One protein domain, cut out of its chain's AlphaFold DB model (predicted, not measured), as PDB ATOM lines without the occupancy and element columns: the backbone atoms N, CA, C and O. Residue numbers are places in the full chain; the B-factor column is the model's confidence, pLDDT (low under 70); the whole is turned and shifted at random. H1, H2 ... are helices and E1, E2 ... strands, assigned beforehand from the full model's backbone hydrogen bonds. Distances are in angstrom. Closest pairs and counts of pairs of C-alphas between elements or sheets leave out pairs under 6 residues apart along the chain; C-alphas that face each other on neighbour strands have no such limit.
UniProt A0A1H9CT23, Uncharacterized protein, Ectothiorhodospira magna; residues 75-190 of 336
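What this domain is: This is residues 75 to 190 of the 336 residues of an uncharacterized protein of Ectothiorhodospira magna (UniProt A0A1H9CT23). A small twisted four-stranded sheet, E1 to E4, with helices H1, H3 and H4 packed round it, makes a main lobe, and a thin arm through H5 leads away from it to a small far head, the hairpin of E5 and E6 with the short helix H6. Residues 156 to 162 and 164 to 171 stand free between lobe and head, and this arm with its head makes the length of the model. The printed part has 116 residues with six named helices and six named strands, in the order H1 H2 E1 E2 E3 H3 E4 H4 H5 E5 E6 H6; the class is mixed, helices and strands. The larger sheet is mixed, in the order E1 E2 E3 E4, and E5 and E6 form an antiparallel sheet of two. The whole is loose, with a radius of gyration of the C-alphas of 17.6 A and spans of 55 by 27 by 25 A.

Where its parts are: H1, residues 76 to 84, is 12.2 A long and begins at C-alpha 76 (85.794, -7.682, -57.580). H2 follows at residues 87 to 91. E1, residues 95 to 99, and E2, residues 102 to 106, are each 13.3 A long. E3 is residues 118 to 120, H3 residues 123 to 128 and E4 residues 138 to 140. H4, residues 146 to 156, is 15.2 A long and ends at C-alpha 156 (93.613, -1.555, -71.907). H5, residues 160 to 168, is 12.0 A long, and E5, residues 172 to 177, 14.2 A. E6 is residues 180 to 182, and H6, residues 185 to 189, ends at C-alpha 189 (86.236, 4.335, -96.757).

How they stand to each other: E1, E2 and E3 form a meander, each strand the antiparallel neighbour of the one before; N 97 and O 104 are 2.8 A apart, N 105 and O 119 2.8 A. E3, H3 and E4 form a strand-helix-strand unit, two parallel neighbour strands with a helix between, with a right-handed crossover; N 139 and O 118 are 2.8 A apart. H1 is on this sheet at a height of 10.2 A, H3 at 7.8 A and H4 at 12.1 A, while H2 only grazes it with residues 89 to 90. The closest C-alphas of E2 and H3 are those of Gly 102 and Leu 125, 5.3 A. H4 and H5 are apart. In the hairpin of E5 and E6, N 182 and O 175 are 2.7 A apart; the closest C-alphas of E6 and H6, Leu 182 and Ala 188, are 6.0 A apart. Every O i to N i+4 pair is within hydrogen-bond range in H1, H2, H3, H5 and H6, and 6 of 7 in H4.

The domain as a whole: The two C-alphas farthest apart, those of Ala 132 and Gly 179, are 55.4 A apart. The printed part has no cut, and the link from E2 to E3, 11 residues, is long. Mean pLDDT of the printed part is 78.6; residues 158 to 190 are under 70.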
ATOM      1  N   THR A  75      90.670  -7.352 -56.840       83.94
ATOM      2  CA  THR A  75      89.407  -7.856 -56.280       83.94
ATOM      3  C   THR A  75      88.214  -7.472 -57.163       83.94
ATOM      4  O   THR A  75      88.290  -6.547 -57.973       83.94
ATOM      5  N   LEU A  76      87.056  -8.115 -56.957       87.19
ATOM      6  CA  LEU A  76      85.794  -7.682 -57.580       87.19
ATOM      7  C   LEU A  76      85.437  -6.222 -57.233       87.19
ATOM      8  O   LEU A  76      84.807  -5.540 -58.036       87.19
ATOM      9  N   GLY A  77      85.856  -5.727 -56.061       87.25
ATOM     10  CA  GLY A  77      85.688  -4.325 -55.679       87.25
ATOM     11  C   GLY A  77      86.566  -3.384 -56.507       87.25
ATOM     12  O   GLY A  77      86.094  -2.334 -56.937       87.25
ATOM     13  N   ASP A  78      87.808  -3.778 -56.797       87.06
ATOM     14  CA  ASP A  78      88.713  -2.998 -57.650       87.06
ATOM     15  C   ASP A  78      88.233  -2.966 -59.105       87.06
ATOM     16  O   ASP A  78      88.240  -1.902 -59.718       87.06
ATOM     17  N   ILE A  79      87.741  -4.098 -59.629       89.62
ATOM     18  CA  ILE A  79      87.114  -4.182 -60.960       89.62
ATOM     19  C   ILE A  79      85.891  -3.257 -61.032       89.62
ATOM     20  O   ILE A  79      85.771  -2.454 -61.957       89.62
ATOM     21  N   TRP A  80      84.997  -3.321 -60.038       94.56
ATOM     22  CA  TRP A  80      83.808  -2.466 -59.987       94.56
ATOM     23  C   TRP A  80      84.159  -0.978 -59.943       94.56
ATOM     24  O   TRP A  80      83.576  -0.178 -60.677       94.56
ATOM     25  N   ARG A  81      85.145  -0.613 -59.116       91.81
ATOM     26  CA  ARG A  81      85.641   0.758 -59.001       91.81
ATOM     27  C   ARG A  81      86.253   1.240 -60.318       91.81
ATOM     28  O   ARG A  81      85.901   2.314 -60.785       91.81
ATOM     29  N   ALA A  82      87.087   0.427 -60.970       90.50
ATOM     30  CA  ALA A  82      87.709   0.775 -62.249       90.50
ATOM     31  C   ALA A  82      86.688   1.022 -63.375       90.50
ATOM     32  O   ALA A  82      86.897   1.903 -64.208       90.50
ATOM     33  N   ILE A  83      85.573   0.281 -63.395       92.25
ATOM     34  CA  ILE A  83      84.480   0.498 -64.356       92.25
ATOM     35  C   ILE A  83      83.684   1.763 -63.998       92.25
ATOM     36  O   ILE A  83      83.437   2.602 -64.863       92.25
ATOM     37  N   THR A  84      83.285   1.916 -62.733       93.88
ATOM     38  CA  THR A  84      82.372   2.992 -62.304       93.88
ATOM     39  C   THR A  84      83.032   4.369 -62.203       93.88
ATOM     40  O   THR A  84      82.380   5.362 -62.515       93.88
ATOM     41  N   GLU A  85      84.317   4.449 -61.845       92.25
ATOM     42  CA  GLU A  85      85.089   5.703 -61.781       92.25
ATOM     43  C   GLU A  85      85.695   6.116 -63.140       92.25
ATOM     44  O   GLU A  85      86.337   7.163 -63.248       92.25
ATOM     45  N   SER A  86      85.492   5.330 -64.206       87.94
ATOM     46  CA  SER A  86      86.010   5.653 -65.538       87.94
ATOM     47  C   SER A  86      85.259   6.830 -66.178       87.94
ATOM     48  O   SER A  86      84.146   6.687 -66.698       87.94
ATOM     49  N   GLU A  87      85.904   8.002 -66.207       82.94
ATOM     50  CA  GLU A  87      85.422   9.183 -66.943       82.94
ATOM     51  C   GLU A  87      85.204   8.857 -68.432       82.94
ATOM     52  O   GLU A  87      84.232   9.314 -69.033       82.94
ATOM     53  N   HIS A  88      86.061   8.009 -69.018       80.44
ATOM     54  CA  HIS A  88      85.964   7.603 -70.422       80.44
ATOM     55  C   HIS A  88      84.667   6.838 -70.708       80.44
ATOM     56  O   HIS A  88      83.885   7.268 -71.557       80.44
ATOM     57  N   LEU A  89      84.380   5.771 -69.952       83.75
ATOM     58  CA  LEU A  89      83.144   4.989 -70.112       83.75
ATOM     59  C   LEU A  89      81.891   5.836 -69.840       83.75
ATOM     60  O   LEU A  89      80.898   5.741 -70.566       83.75
ATOM     61  N   SER A  90      81.971   6.727 -68.852       85.88
ATOM     62  CA  SER A  90      80.909   7.687 -68.540       85.88
ATOM     63  C   SER A  90      80.654   8.648 -69.710       85.88
ATOM     64  O   SER A  90      79.506   8.921 -70.060       85.88
ATOM     65  N   SER A  91      81.711   9.113 -70.388       77.12
ATOM     66  CA  SER A  91      81.603  10.001 -71.556       77.12
ATOM     67  C   SER A  91      80.985   9.330 -72.794       77.12
ATOM     68  O   SER A  91      80.378  10.016 -73.618       77.12
ATOM     69  N   LEU A  92      81.062   7.997 -72.892       79.00
ATOM     70  CA  LEU A  92      80.404   7.183 -73.927       79.00
ATOM     71  C   LEU A  92      78.907   6.927 -73.643       79.00
ATOM     72  O   LEU A  92      78.237   6.226 -74.405       79.00
ATOM     73  N   GLY A  93      78.360   7.486 -72.556       84.25
ATOM     74  CA  GLY A  93      76.972   7.291 -72.117       84.25
ATOM     75  C   GLY A  93      76.768   6.094 -71.182       84.25
ATOM     76  O   GLY A  93      75.620   5.701 -70.927       84.25
ATOM     77  N   GLY A  94      77.862   5.507 -70.685       89.75
ATOM     78  CA  GLY A  94      77.821   4.507 -69.626       89.75
ATOM     79  C   GLY A  94      77.346   5.101 -68.298       89.75
ATOM     80  O   GLY A  94      77.429   6.309 -68.071       89.75
ATOM     81  N   GLY A  95      76.800   4.265 -67.419       94.00
ATOM     82  CA  GLY A  95      76.274   4.729 -66.134       94.00
ATOM     83  C   GLY A  95      75.747   3.608 -65.250       94.00
ATOM     84  O   GLY A  95      75.495   2.502 -65.722       94.00
ATOM     85  N   ILE A  96      75.587   3.899 -63.963       96.44
ATOM     86  CA  ILE A  96      75.124   2.935 -62.959       96.44
ATOM     87  C   ILE A  96      73.590   2.883 -62.951       96.44
ATOM     88  O   ILE A  96      72.922   3.916 -62.967       96.44
ATOM     89  N   GLU A  97      73.045   1.673 -62.898       94.94
ATOM     90  CA  GLU A  97      71.635   1.375 -62.669       94.94
ATOM     91  C   GLU A  97      71.517   0.483 -61.422       94.94
ATOM     92  O   GLU A  97      72.120  -0.591 -61.362       94.94
ATOM     93  N   SER A  98      70.758   0.935 -60.423       94.38
ATOM     94  CA  SER A  98      70.584   0.229 -59.148       94.38
ATOM     95  C   SER A  98      69.358  -0.680 -59.153       94.38
ATOM     96  O   SER A  98      68.264  -0.263 -59.539       94.38
ATOM     97  N   TYR A  99      69.532  -1.903 -58.655       93.06
ATOM     98  CA  TYR A  99      68.500  -2.932 -58.528       93.06
ATOM     99  C   TYR A  99      68.403  -3.404 -57.065       93.06
ATOM    100  O   TYR A  99      69.348  -3.221 -56.293       93.06
ATOM    101  N   PRO A 100      67.302  -4.057 -56.643       90.50
ATOM    102  CA  PRO A 100      67.127  -4.476 -55.245       90.50
ATOM    103  C   PRO A 100      68.200  -5.451 -54.717       90.50
ATOM    104  O   PRO A 100      68.345  -5.604 -53.508       90.50
ATOM    105  N   GLN A 101      68.939  -6.116 -55.610       91.31
ATOM    106  CA  GLN A 101      69.970  -7.118 -55.313       91.31
ATOM    107  C   GLN A 101      71.407  -6.623 -55.603       91.31
ATOM    108  O   GLN A 101      72.364  -7.402 -55.540       91.31
ATOM    109  N   GLY A 102      71.576  -5.338 -55.926       93.06
ATOM    110  CA  GLY A 102      72.863  -4.691 -56.192       93.06
ATOM    111  C   GLY A 102      72.832  -3.789 -57.424       93.06
ATOM    112  O   GLY A 102      71.795  -3.604 -58.051       93.06
ATOM    113  N   ASP A 103      73.989  -3.248 -57.790       96.06
ATOM    114  CA  ASP A 103      74.122  -2.334 -58.926       96.06
ATOM    115  C   ASP A 103      74.637  -3.043 -60.187       96.06
ATOM    116  O   ASP A 103      75.406  -4.007 -60.114       96.06
ATOM    117  N   ALA A 104      74.256  -2.536 -61.359       96.75
ATOM    118  CA  ALA A 104      74.860  -2.883 -62.641       96.75
ATOM    119  C   ALA A 104      75.293  -1.622 -63.396       96.75
ATOM    120  O   ALA A 104      74.673  -0.567 -63.296       96.75
ATOM    121  N   TYR A 105      76.367  -1.727 -64.168       96.75
ATOM    122  CA  TYR A 105      76.845  -0.671 -65.044       96.75
ATOM    123  C   TYR A 105      76.325  -0.926 -66.458       96.75
ATOM    124  O   TYR A 105      76.547  -1.997 -67.029       96.75
ATOM    125  N   ARG A 106      75.621   0.045 -67.034       96.31
ATOM    126  CA  ARG A 106      75.179   0.004 -68.427       96.31
ATOM    127  C   ARG A 106      76.333   0.379 -69.341       96.31
ATOM    128  O   ARG A 106      76.855   1.488 -69.260       96.31
ATOM    129  N   ILE A 107      76.675  -0.519 -70.256       92.56
ATOM    130  CA  ILE A 107      77.669  -0.288 -71.301       92.56
ATOM    131  C   ILE A 107      77.008   0.439 -72.485       92.56
ATOM    132  O   ILE A 107      75.901   0.103 -72.915       92.56
ATOM    133  N   SER A 108      77.703   1.448 -73.009       89.50
ATOM    134  CA  SER A 108      77.298   2.269 -74.152       89.50
ATOM    135  C   SER A 108      78.534   2.659 -74.966       89.50
ATOM    136  O   SER A 108      79.611   2.827 -74.400       89.50
ATOM    137  N   GLY A 109      78.391   2.785 -76.287       77.19
ATOM    138  CA  GLY A 109      79.431   3.323 -77.175       77.19
ATOM    139  C   GLY A 109      80.689   2.465 -77.392       77.19
ATOM    140  O   GLY A 109      81.592   2.919 -78.088       77.19
ATOM    141  N   ILE A 110      80.767   1.247 -76.843       81.94
ATOM    142  CA  ILE A 110      81.920   0.349 -77.037       81.94
ATOM    143  C   ILE A 110      81.710  -0.529 -78.283       81.94
ATOM    144  O   ILE A 110      80.690  -1.219 -78.370       81.94
ATOM    145  N   PRO A 111      82.659  -0.561 -79.241       77.00
ATOM    146  CA  PRO A 111      82.591  -1.455 -80.393       77.00
ATOM    147  C   PRO A 111      82.417  -2.923 -79.987       77.00
ATOM    148  O   PRO A 111      82.989  -3.389 -79.006       77.00
ATOM    149  N   CYS A 112      81.650  -3.678 -80.775       79.94
ATOM    150  CA  CYS A 112      81.430  -5.117 -80.580       79.94
ATOM    151  C   CYS A 112      80.743  -5.529 -79.255       79.94
ATOM    152  O   CYS A 112      80.649  -6.732 -78.990       79.94
ATOM    153  N   ILE A 113      80.207  -4.585 -78.468       87.12
ATOM    154  CA  ILE A 113      79.294  -4.844 -77.341       87.12
ATOM    155  C   ILE A 113      77.911  -4.254 -77.689       87.12
ATOM    156  O   ILE A 113      77.841  -3.093 -78.090       87.12
ATOM    157  N   PRO A 114      76.799  -5.009 -77.578       85.69
ATOM    158  CA  PRO A 114      75.465  -4.477 -77.865       85.69
ATOM    159  C   PRO A 114      75.066  -3.326 -76.929       85.69
ATOM    160  O   PRO A 114      75.323  -3.381 -75.724       85.69
ATOM    161  N   GLU A 115      74.377  -2.312 -77.458       82.06
ATOM    162  CA  GLU A 115      73.837  -1.213 -76.645       82.06
ATOM    163  C   GLU A 115      72.885  -1.721 -75.552       82.06
ATOM    164  O   GLU A 115      72.072  -2.620 -75.779       82.06
ATOM    165  N   GLY A 116      72.969  -1.124 -74.360       84.19
ATOM    166  CA  GLY A 116      72.110  -1.493 -73.233       84.19
ATOM    167  C   GLY A 116      72.497  -2.806 -72.546       84.19
ATOM    168  O   GLY A 116      71.753  -3.264 -71.679       84.19
ATOM    169  N   THR A 117      73.646  -3.396 -72.896       94.25
ATOM    170  CA  THR A 117      74.246  -4.499 -72.133       94.25
ATOM    171  C   THR A 117      74.605  -4.013 -70.730       94.25
ATOM    172  O   THR A 117      75.183  -2.936 -70.571       94.25
ATOM    173  N   LEU A 118      74.259  -4.798 -69.713       96.50
ATOM    174  CA  LEU A 118      74.544  -4.504 -68.312       96.50
ATOM    175  C   LEU A 118      75.667  -5.411 -67.808       96.50
ATOM    176  O   LEU A 118      75.714  -6.587 -68.165       96.50
ATOM    177  N   ILE A 119      76.537  -4.895 -66.943       96.44
ATOM    178  CA  ILE A 119      77.591  -5.677 -66.288       96.44
ATOM    179  C   ILE A 119      77.596  -5.426 -64.774       96.44
ATOM    180  O   ILE A 119      77.409  -4.295 -64.336       96.44
ATOM    181  N   THR A 120      77.780  -6.461 -63.952       96.94
ATOM    182  CA  THR A 120      77.784  -6.344 -62.482       96.94
ATOM    183  C   THR A 120      78.886  -7.176 -61.832       96.94
ATOM    184  O   THR A 120      79.286  -8.214 -62.352       96.94
ATOM    185  N   THR A 121      79.348  -6.745 -60.660       95.88
ATOM    186  CA  THR A 121      80.163  -7.544 -59.727       95.88
ATOM    187  C   THR A 121      79.341  -8.095 -58.555       95.88
ATOM    188  O   THR A 121      79.846  -8.909 -57.776       95.88
ATOM    189  N   SER A 122      78.064  -7.708 -58.421       95.00
ATOM    190  CA  SER A 122      77.170  -8.244 -57.391       95.00
ATOM    191  C   SER A 122      76.749  -9.667 -57.744       95.00
ATOM    192  O   SER A 122      75.955  -9.899 -58.659       95.00
ATOM    193  N   LYS A 123      77.238 -10.637 -56.961       93.69
ATOM    194  CA  LYS A 123      76.776 -12.033 -57.026       93.69
ATOM    195  C   LYS A 123      75.261 -12.129 -56.808       93.69
ATOM    196  O   LYS A 123      74.607 -12.925 -57.471       93.69
ATOM    197  N   GLY A 124      74.712 -11.288 -55.924       93.00
ATOM    198  CA  GLY A 124      73.278 -11.219 -55.650       93.00
ATOM    199  C   GLY A 124      72.482 -10.846 -56.898       93.00
ATOM    200  O   GLY A 124      71.585 -11.593 -57.288       93.00
ATOM    201  N   LEU A 125      72.852  -9.751 -57.567       94.06
ATOM    202  CA  LEU A 125      72.165  -9.299 -58.777       94.06
ATOM    203  C   LEU A 125      72.309 -10.298 -59.929       94.06
ATOM    204  O   LEU A 125      71.331 -10.593 -60.608       94.06
ATOM    205  N   PHE A 126      73.499 -10.870 -60.123       93.81
ATOM    206  CA  PHE A 126      73.725 -11.841 -61.193       93.81
ATOM    207  C   PHE A 126      72.917 -13.137 -61.011       93.81
ATOM    208  O   PHE A 126      72.389 -13.670 -61.981       93.81
ATOM    209  N   GLN A 127      72.771 -13.625 -59.773       92.69
ATOM    210  CA  GLN A 127      72.008 -14.845 -59.475       92.69
ATOM    211  C   GLN A 127      70.486 -14.651 -59.538       92.69
ATOM    212  O   GLN A 127      69.779 -15.555 -59.974       92.69
ATOM    213  N   HIS A 128      69.976 -13.498 -59.095       91.31
ATOM    214  CA  HIS A 128      68.532 -13.220 -59.068       91.31
ATOM    215  C   HIS A 128      68.020 -12.583 -60.373       91.31
ATOM    216  O   HIS A 128      66.816 -12.595 -60.635       91.31
ATOM    217  N   GLY A 129      68.925 -12.044 -61.193       89.19
ATOM    218  CA  GLY A 129      68.605 -11.315 -62.414       89.19
ATOM    219  C   GLY A 129      68.000  -9.932 -62.157       89.19
ATOM    220  O   GLY A 129      67.860  -9.473 -61.026       89.19
ATOM    221  N   LEU A 130      67.610  -9.269 -63.245       90.00
ATOM    222  CA  LEU A 130      67.094  -7.890 -63.255       90.00
ATOM    223  C   LEU A 130      65.618  -7.771 -62.807       90.00
ATOM    224  O   LEU A 130      65.056  -6.677 -62.779       90.00
ATOM    225  N   GLY A 131      64.977  -8.893 -62.467       86.50
ATOM    226  CA  GLY A 131      63.545  -8.982 -62.172       86.50
ATOM    227  C   GLY A 131      62.666  -9.221 -63.409       86.50
ATOM    228  O   GLY A 131      63.117  -9.200 -64.549       86.50
ATOM    229  N   ALA A 132      61.373  -9.469 -63.182       77.56
ATOM    230  CA  ALA A 132      60.451  -9.963 -64.214       77.56
ATOM    231  C   ALA A 132      60.122  -8.968 -65.351       77.56
ATOM    232  O   ALA A 132      59.555  -9.378 -66.360       77.56
ATOM    233  N   GLY A 133      60.434  -7.679 -65.182       79.25
ATOM    234  CA  GLY A 133      60.117  -6.616 -66.147       79.25
ATOM    235  C   GLY A 133      61.281  -6.173 -67.038       79.25
ATOM    236  O   GLY A 133      61.068  -5.344 -67.918       79.25
ATOM    237  N   ASP A 134      62.493  -6.689 -66.818       87.44
ATOM    238  CA  ASP A 134      63.678  -6.329 -67.596       87.44
ATOM    239  C   ASP A 134      64.283  -7.583 -68.239       87.44
ATOM    240  O   ASP A 134      64.450  -8.624 -67.605       87.44
ATOM    241  N   HIS A 135      64.540  -7.506 -69.541       84.94
ATOM    242  CA  HIS A 135      65.040  -8.612 -70.363       84.94
ATOM    243  C   HIS A 135      66.388  -8.273 -71.015       84.94
ATOM    244  O   HIS A 135      66.830  -8.955 -71.945       84.94
ATOM    245  N   ARG A 136      67.048  -7.200 -70.556       89.88
ATOM    246  CA  ARG A 136      68.415  -6.863 -70.961       89.88
ATOM    247  C   ARG A 136      69.391  -7.944 -70.500       89.88
ATOM    248  O   ARG A 136      69.168  -8.651 -69.521       89.88
ATOM    249  N   ARG A 137      70.499  -8.084 -71.232       89.44
ATOM    250  CA  ARG A 137      71.547  -9.052 -70.890       89.44
ATOM    251  C   ARG A 137      72.403  -8.493 -69.763       89.44
ATOM    252  O   ARG A 137      73.047  -7.460 -69.945       89.44
ATOM    253  N   LEU A 138      72.399  -9.194 -68.636       95.12
ATOM    254  CA  LEU A 138      73.278  -8.950 -67.502       95.12
ATOM    255  C   LEU A 138      74.472  -9.907 -67.567       95.12
ATOM    256  O   LEU A 138      74.294 -11.122 -67.602       95.12
ATOM    257  N   HIS A 139      75.673  -9.343 -67.557       96.00
ATOM    258  CA  HIS A 139      76.950 -10.048 -67.539       96.00
ATOM    259  C   HIS A 139      77.640  -9.891 -66.182       96.00
ATOM    260  O   HIS A 139      77.399  -8.918 -65.461       96.00
ATOM    261  N   PHE A 140      78.509 -10.838 -65.830       96.06
ATOM    262  CA  PHE A 140      79.307 -10.755 -64.607       96.06
ATOM    263  C   PHE A 140      80.708 -10.234 -64.935       96.06
ATOM    264  O   PHE A 140      81.338 -10.715 -65.874       96.06
ATOM    265  N   ALA A 141      81.208  -9.257 -64.176       92.88
ATOM    266  CA  ALA A 141      82.528  -8.664 -64.398       92.88
ATOM    267  C   ALA A 141      83.636  -9.579 -63.837       92.88
ATOM    268  O   ALA A 141      84.212  -9.323 -62.778       92.88
ATOM    269  N   THR A 142      83.871 -10.694 -64.525       88.56
ATOM    270  CA  THR A 142      84.889 -11.695 -64.197       88.56
ATOM    271  C   THR A 142      85.649 -12.101 -65.445       88.56
ATOM    272  O   THR A 142      85.076 -12.180 -66.532       88.56
ATOM    273  N   TYR A 143      86.921 -12.445 -65.260       84.12
ATOM    274  CA  TYR A 143      87.710 -13.105 -66.290       84.12
ATOM    275  C   TYR A 143      86.981 -14.361 -66.790       84.12
ATOM    276  O   TYR A 143      86.459 -15.143 -65.986       84.12
ATOM    277  N   GLY A 144      86.913 -14.518 -68.110       83.56
ATOM    278  CA  GLY A 144      86.152 -15.552 -68.810       83.56
ATOM    279  C   GLY A 144      84.746 -15.149 -69.284       83.56
ATOM    280  O   GLY A 144      84.191 -15.867 -70.116       83.56
ATOM    281  N   ASP A 145      84.162 -14.026 -68.839       90.44
ATOM    282  CA  ASP A 145      82.936 -13.500 -69.466       90.44
ATOM    283  C   ASP A 145      83.282 -12.720 -70.755       90.44
ATOM    284  O   ASP A 145      84.054 -11.761 -70.710       90.44
ATOM    285  N   PRO A 146      82.703 -13.066 -71.922       89.25
ATOM    286  CA  PRO A 146      83.111 -12.499 -73.209       89.25
ATOM    287  C   PRO A 146      82.743 -11.018 -73.404       89.25
ATOM    288  O   PRO A 146      83.240 -10.396 -74.345       89.25
ATOM    289  N   VAL A 147      81.864 -10.447 -72.575       92.31
ATOM    290  CA  VAL A 147      81.585  -9.003 -72.551       92.31
ATOM    291  C   VAL A 147      82.570  -8.296 -71.627       92.31
ATOM    292  O   VAL A 147      83.053  -7.223 -71.988       92.31
ATOM    293  N   PHE A 148      82.916  -8.899 -70.484       92.62
ATOM    294  CA  PHE A 148      83.955  -8.366 -69.603       92.62
ATOM    295  C   PHE A 148      85.324  -8.315 -70.289       92.62
ATOM    296  O   PHE A 148      85.951  -7.260 -70.266       92.62
ATOM    297  N   GLU A 149      85.752  -9.387 -70.963       88.44
ATOM    298  CA  GLU A 149      87.035  -9.403 -71.690       88.44
ATOM    299  C   GLU A 149      87.088  -8.302 -72.764       88.44
ATOM    300  O   GLU A 149      88.061  -7.563 -72.847       88.44
ATOM    301  N   ARG A 150      86.002  -8.087 -73.524       88.31
ATOM    302  CA  ARG A 150      85.932  -7.007 -74.533       88.31
ATOM    303  C   ARG A 150      85.963  -5.607 -73.925       88.31
ATOM    304  O   ARG A 150      86.533  -4.693 -74.519       88.31
ATOM    305  N   LEU A 151      85.323  -5.424 -72.770       88.38
ATOM    306  CA  LEU A 151      85.383  -4.176 -72.011       88.38
ATOM    307  C   LEU A 151      86.811  -3.928 -71.506       88.38
ATOM    308  O   LEU A 151      87.307  -2.809 -71.612       88.38
ATOM    309  N   LEU A 152      87.472  -4.973 -71.004       86.69
ATOM    310  CA  LEU A 152      88.842  -4.928 -70.514       86.69
ATOM    311  C   LEU A 152      89.833  -4.621 -71.646       86.69
ATOM    312  O   LEU A 152      90.594  -3.668 -71.516       86.69
ATOM    313  N   ASP A 153      89.761  -5.330 -72.776       83.38
ATOM    314  CA  ASP A 153      90.540  -5.048 -73.989       83.38
ATOM    315  C   ASP A 153      90.390  -3.581 -74.415       83.38
ATOM    316  O   ASP A 153      91.376  -2.898 -74.684       83.38
ATOM    317  N   TYR A 154      89.156  -3.067 -74.440       83.38
ATOM    318  CA  TYR A 154      88.880  -1.677 -74.800       83.38
ATOM    319  C   TYR A 154      89.450  -0.666 -73.790       83.38
ATOM    320  O   TYR A 154      89.915   0.401 -74.185       83.38
ATOM    321  N   MET A 155      89.443  -0.988 -72.491       80.00
ATOM    322  CA  MET A 155      90.038  -0.148 -71.442       80.00
ATOM    323  C   MET A 155      91.573  -0.221 -71.400       80.00
ATOM    324  O   MET A 155      92.205   0.732 -70.949       80.00
ATOM    325  N   LEU A 156      92.164  -1.333 -71.846       77.88
ATOM    326  CA  LEU A 156      93.613  -1.555 -71.907       77.88
ATOM    327  C   LEU A 156      94.243  -1.131 -73.241       77.88
ATOM    328  O   LEU A 156      95.469  -1.088 -73.338       77.88
ATOM    329  N   GLN A 157      93.442  -0.802 -74.260       70.06
ATOM    330  CA  GLN A 157      93.944  -0.221 -75.504       70.06
ATOM    331  C   GLN A 157      94.656   1.101 -75.219       70.06
ATOM    332  O   GLN A 157      94.037   2.120 -74.909       70.06
ATOM    333  N   ASP A 158      95.981   1.081 -75.362       57.28
ATOM    334  CA  ASP A 158      96.805   2.271 -75.223       57.28
ATOM    335  C   ASP A 158      96.505   3.215 -76.396       57.28
ATOM    336  O   ASP A 158      96.960   3.033 -77.529       57.28
ATOM    337  N   LEU A 159      95.681   4.228 -76.124       55.75
ATOM    338  CA  LEU A 159      95.283   5.267 -77.070       55.75
ATOM    339  C   LEU A 159      95.933   6.614 -76.697       55.75
ATOM    340  O   LEU A 159      95.219   7.607 -76.524       55.75
ATOM    341  N   PRO A 160      97.277   6.716 -76.588       53.00
ATOM    342  CA  PRO A 160      97.944   7.929 -76.116       53.00
ATOM    343  C   PRO A 160      97.653   9.120 -77.036       53.00
ATOM    344  O   PRO A 160      97.516  10.247 -76.566       53.00
ATOM    345  N   VAL A 161      97.455   8.863 -78.334       43.69
ATOM    346  CA  VAL A 161      97.034   9.853 -79.336       43.69
ATOM    347  C   VAL A 161      95.643  10.420 -79.028       43.69
ATOM    348  O   VAL A 161      95.454  11.635 -79.093       43.69
ATOM    349  N   VAL A 162      94.676   9.576 -78.643       42.72
ATOM    350  CA  VAL A 162      93.316  10.017 -78.283       42.72
ATOM    351  C   VAL A 162      93.339  10.741 -76.941       42.72
ATOM    352  O   VAL A 162      92.809  11.842 -76.842       42.72
ATOM    353  N   THR A 163      94.022  10.194 -75.935       50.34
ATOM    354  CA  THR A 163      94.145  10.800 -74.601       50.34
ATOM    355  C   THR A 163      94.844  12.163 -74.650       50.34
ATOM    356  O   THR A 163      94.439  13.097 -73.953       50.34
ATOM    357  N   HIS A 164      95.860  12.327 -75.504       47.88
ATOM    358  CA  HIS A 164      96.532  13.609 -75.715       47.88
ATOM    359  C   HIS A 164      95.640  14.598 -76.486       47.88
ATOM    360  O   HIS A 164      95.452  15.727 -76.031       47.88
ATOM    361  N   ALA A 165      94.991  14.167 -77.576       45.06
ATOM    362  CA  ALA A 165      94.039  14.999 -78.322       45.06
ATOM    363  C   ALA A 165      92.831  15.442 -77.467       45.06
ATOM    364  O   ALA A 165      92.366  16.580 -77.581       45.06
ATOM    365  N   TRP A 166      92.353  14.573 -76.570       45.09
ATOM    366  CA  TRP A 166      91.250  14.846 -75.646       45.09
ATOM    367  C   TRP A 166      91.645  15.810 -74.526       45.09
ATOM    368  O   TRP A 166      90.835  16.656 -74.150       45.09
ATOM    369  N   LYS A 167      92.887  15.735 -74.024       46.41
ATOM    370  CA  LYS A 167      93.432  16.712 -73.065       46.41
ATOM    371  C   LYS A 167      93.690  18.076 -73.706       46.41
ATOM    372  O   LYS A 167      93.442  19.093 -73.069       46.41
ATOM    373  N   GLU A 168      94.141  18.122 -74.961       47.75
ATOM    374  CA  GLU A 168      94.398  19.394 -75.647       47.75
ATOM    375  C   GLU A 168      93.137  20.089 -76.196       47.75
ATOM    376  O   GLU A 168      93.179  21.297 -76.432       47.75
ATOM    377  N   ARG A 169      92.036  19.354 -76.443       41.53
ATOM    378  CA  ARG A 169      90.751  19.836 -77.016       41.53
ATOM    379  C   ARG A 169      90.876  20.875 -78.144       41.53
ATOM    380  O   ARG A 169      90.023  21.752 -78.303       41.53
ATOM    381  N   LYS A 170      91.905  20.768 -78.986       47.03
ATOM    382  CA  LYS A 170      92.000  21.557 -80.222       47.03
ATOM    383  C   LYS A 170      91.031  20.935 -81.233       47.03
ATOM    384  O   LYS A 170      91.158  19.742 -81.506       47.03
ATOM    385  N   PRO A 171      90.068  21.684 -81.805       48.78
ATOM    386  CA  PRO A 171      89.173  21.122 -82.810       48.78
ATOM    387  C   PRO A 171      90.008  20.596 -83.981       48.78
ATOM    388  O   PRO A 171      90.797  21.336 -84.569       48.78
ATOM    389  N   LEU A 172      89.856  19.315 -84.305       47.75
ATOM    390  CA  LEU A 172      90.531  18.700 -85.444       47.75
ATOM    391  C   LEU A 172      89.876  19.189 -86.745       47.75
ATOM    392  O   LEU A 172      88.666  19.408 -86.799       47.75
ATOM    393  N   ALA A 173      90.680  19.416 -87.786       55.91
ATOM    394  CA  ALA A 173      90.174  19.777 -89.114       55.91
ATOM    395  C   ALA A 173      90.088  18.574 -90.055       55.91
ATOM    396  O   ALA A 173      89.281  18.587 -90.982       55.91
ATOM    397  N   ALA A 174      90.971  17.598 -89.858       60.81
ATOM    398  CA  ALA A 174      91.059  16.361 -90.613       60.81
ATOM    399  C   ALA A 174      91.968  15.377 -89.869       60.81
ATOM    400  O   ALA A 174      92.766  15.776 -89.018       60.81
ATOM    401  N   LEU A 175      91.895  14.115 -90.264       52.59
ATOM    402  CA  LEU A 175      92.887  13.093 -89.953       52.59
ATOM    403  C   LEU A 175      93.710  12.852 -91.233       52.59
ATOM    404  O   LEU A 175      93.168  12.964 -92.326       52.59
ATOM    405  N   SER A 176      95.015  12.626 -91.136       62.69
ATOM    406  CA  SER A 176      95.886  12.369 -92.292       62.69
ATOM    407  C   SER A 176      96.428  10.949 -92.197       62.69
ATOM    408  O   SER A 176      96.930  10.576 -91.140       62.69
ATOM    409  N   VAL A 177      96.323  10.158 -93.266       67.75
ATOM    410  CA  VAL A 177      96.876   8.793 -93.331       67.75
ATOM    411  C   VAL A 177      97.774   8.710 -94.553       67.75
ATOM    412  O   VAL A 177      97.322   8.994 -95.657       67.75
ATOM    413  N   GLY A 178      99.061   8.402 -94.373       63.12
ATOM    414  CA  GLY A 178     100.004   8.310 -95.500       63.12
ATOM    415  C   GLY A 178     100.173   9.611 -96.311       63.12
ATOM    416  O   GLY A 178     100.636   9.570 -97.445       63.12
ATOM    417  N   GLY A 179      99.784  10.764 -95.752       62.72
ATOM    418  CA  GLY A 179      99.760  12.068 -96.433       62.72
ATOM    419  C   GLY A 179      98.411  12.446 -97.070       62.72
ATOM    420  O   GLY A 179      98.211  13.613 -97.417       62.72
ATOM    421  N   GLU A 180      97.461  11.513 -97.175       62.88
ATOM    422  CA  GLU A 180      96.095  11.760 -97.650       62.88
ATOM    423  C   GLU A 180      95.224  12.358 -96.533       62.88
ATOM    424  O   GLU A 180      95.075  11.793 -95.448       62.88
ATOM    425  N   LYS A 181      94.612  13.521 -96.796       60.41
ATOM    426  CA  LYS A 181      93.860  14.289 -95.792       60.41
ATOM    427  C   LYS A 181      92.371  13.923 -95.769       60.41
ATOM    428  O   LYS A 181      91.567  14.451 -96.544       60.41
ATOM    429  N   LEU A 182      91.984  13.112 -94.791       62.28
ATOM    430  CA  LEU A 182      90.614  12.699 -94.489       62.28
ATOM    431  C   LEU A 182      89.825  13.823 -93.802       62.28
ATOM    432  O   LEU A 182      89.848  13.994 -92.582       62.28
ATOM    433  N   VAL A 183      89.111  14.607 -94.613       51.41
ATOM    434  CA  VAL A 183      88.190  15.672 -94.157       51.41
ATOM    435  C   VAL A 183      86.763  15.139 -93.916       51.41
ATOM    436  O   VAL A 183      85.953  15.801 -93.271       51.41
ATOM    437  N   SER A 184      86.432  13.950 -94.427       50.66
ATOM    438  CA  SER A 184      85.118  13.311 -94.281       50.66
ATOM    439  C   SER A 184      85.236  11.786 -94.247       50.66
ATOM    440  O   SER A 184      86.149  11.221 -94.847       50.66
ATOM    441  N   LEU A 185      84.281  11.125 -93.580       43.72
ATOM    442  CA  LEU A 185      84.270   9.666 -93.420       43.72
ATOM    443  C   LEU A 185      84.199   8.921 -94.765       43.72
ATOM    444  O   LEU A 185      84.823   7.883 -94.910       43.72
ATOM    445  N   GLY A 186      83.506   9.482 -95.767       53.97
ATOM    446  CA  GLY A 186      83.439   8.894 -97.111       53.97
ATOM    447  C   GLY A 186      84.821   8.695 -97.740       53.97
ATOM    448  O   GLY A 186      85.139   7.592 -98.157       53.97
ATOM    449  N   ARG A 187      85.709   9.703 -97.673       49.94
ATOM    450  CA  ARG A 187      87.087   9.538 -98.178       49.94
ATOM    451  C   ARG A 187      87.906   8.532 -97.371       49.94
ATOM    452  O   ARG A 187      88.876   8.017 -97.901       49.94
ATOM    453  N   ALA A 188      87.548   8.274 -96.112       51.00
ATOM    454  CA  ALA A 188      88.234   7.288 -95.279       51.00
ATOM    455  C   ALA A 188      87.869   5.843 -95.656       51.00
ATOM    456  O   ALA A 188      88.640   4.938 -95.366       51.00
ATOM    457  N   LEU A 189      86.708   5.639 -96.286       50.47
ATOM    458  CA  LEU A 189      86.236   4.335 -96.757       50.47
ATOM    459  C   LEU A 189      86.737   4.008 -98.172       50.47
ATOM    460  O   LEU A 189      86.912   2.839 -98.492       50.47
ATOM    461  N   ASP A 190      87.004   5.033 -98.988       62.62
ATOM    462  CA  ASP A 190      87.530   4.897-100.357       62.62
ATOM    463  C   ASP A 190      89.070   4.747-100.417       62.62
ATOM    464  O   ASP A 190      89.640   4.679-101.507       62.62
TER     465      ASP A 190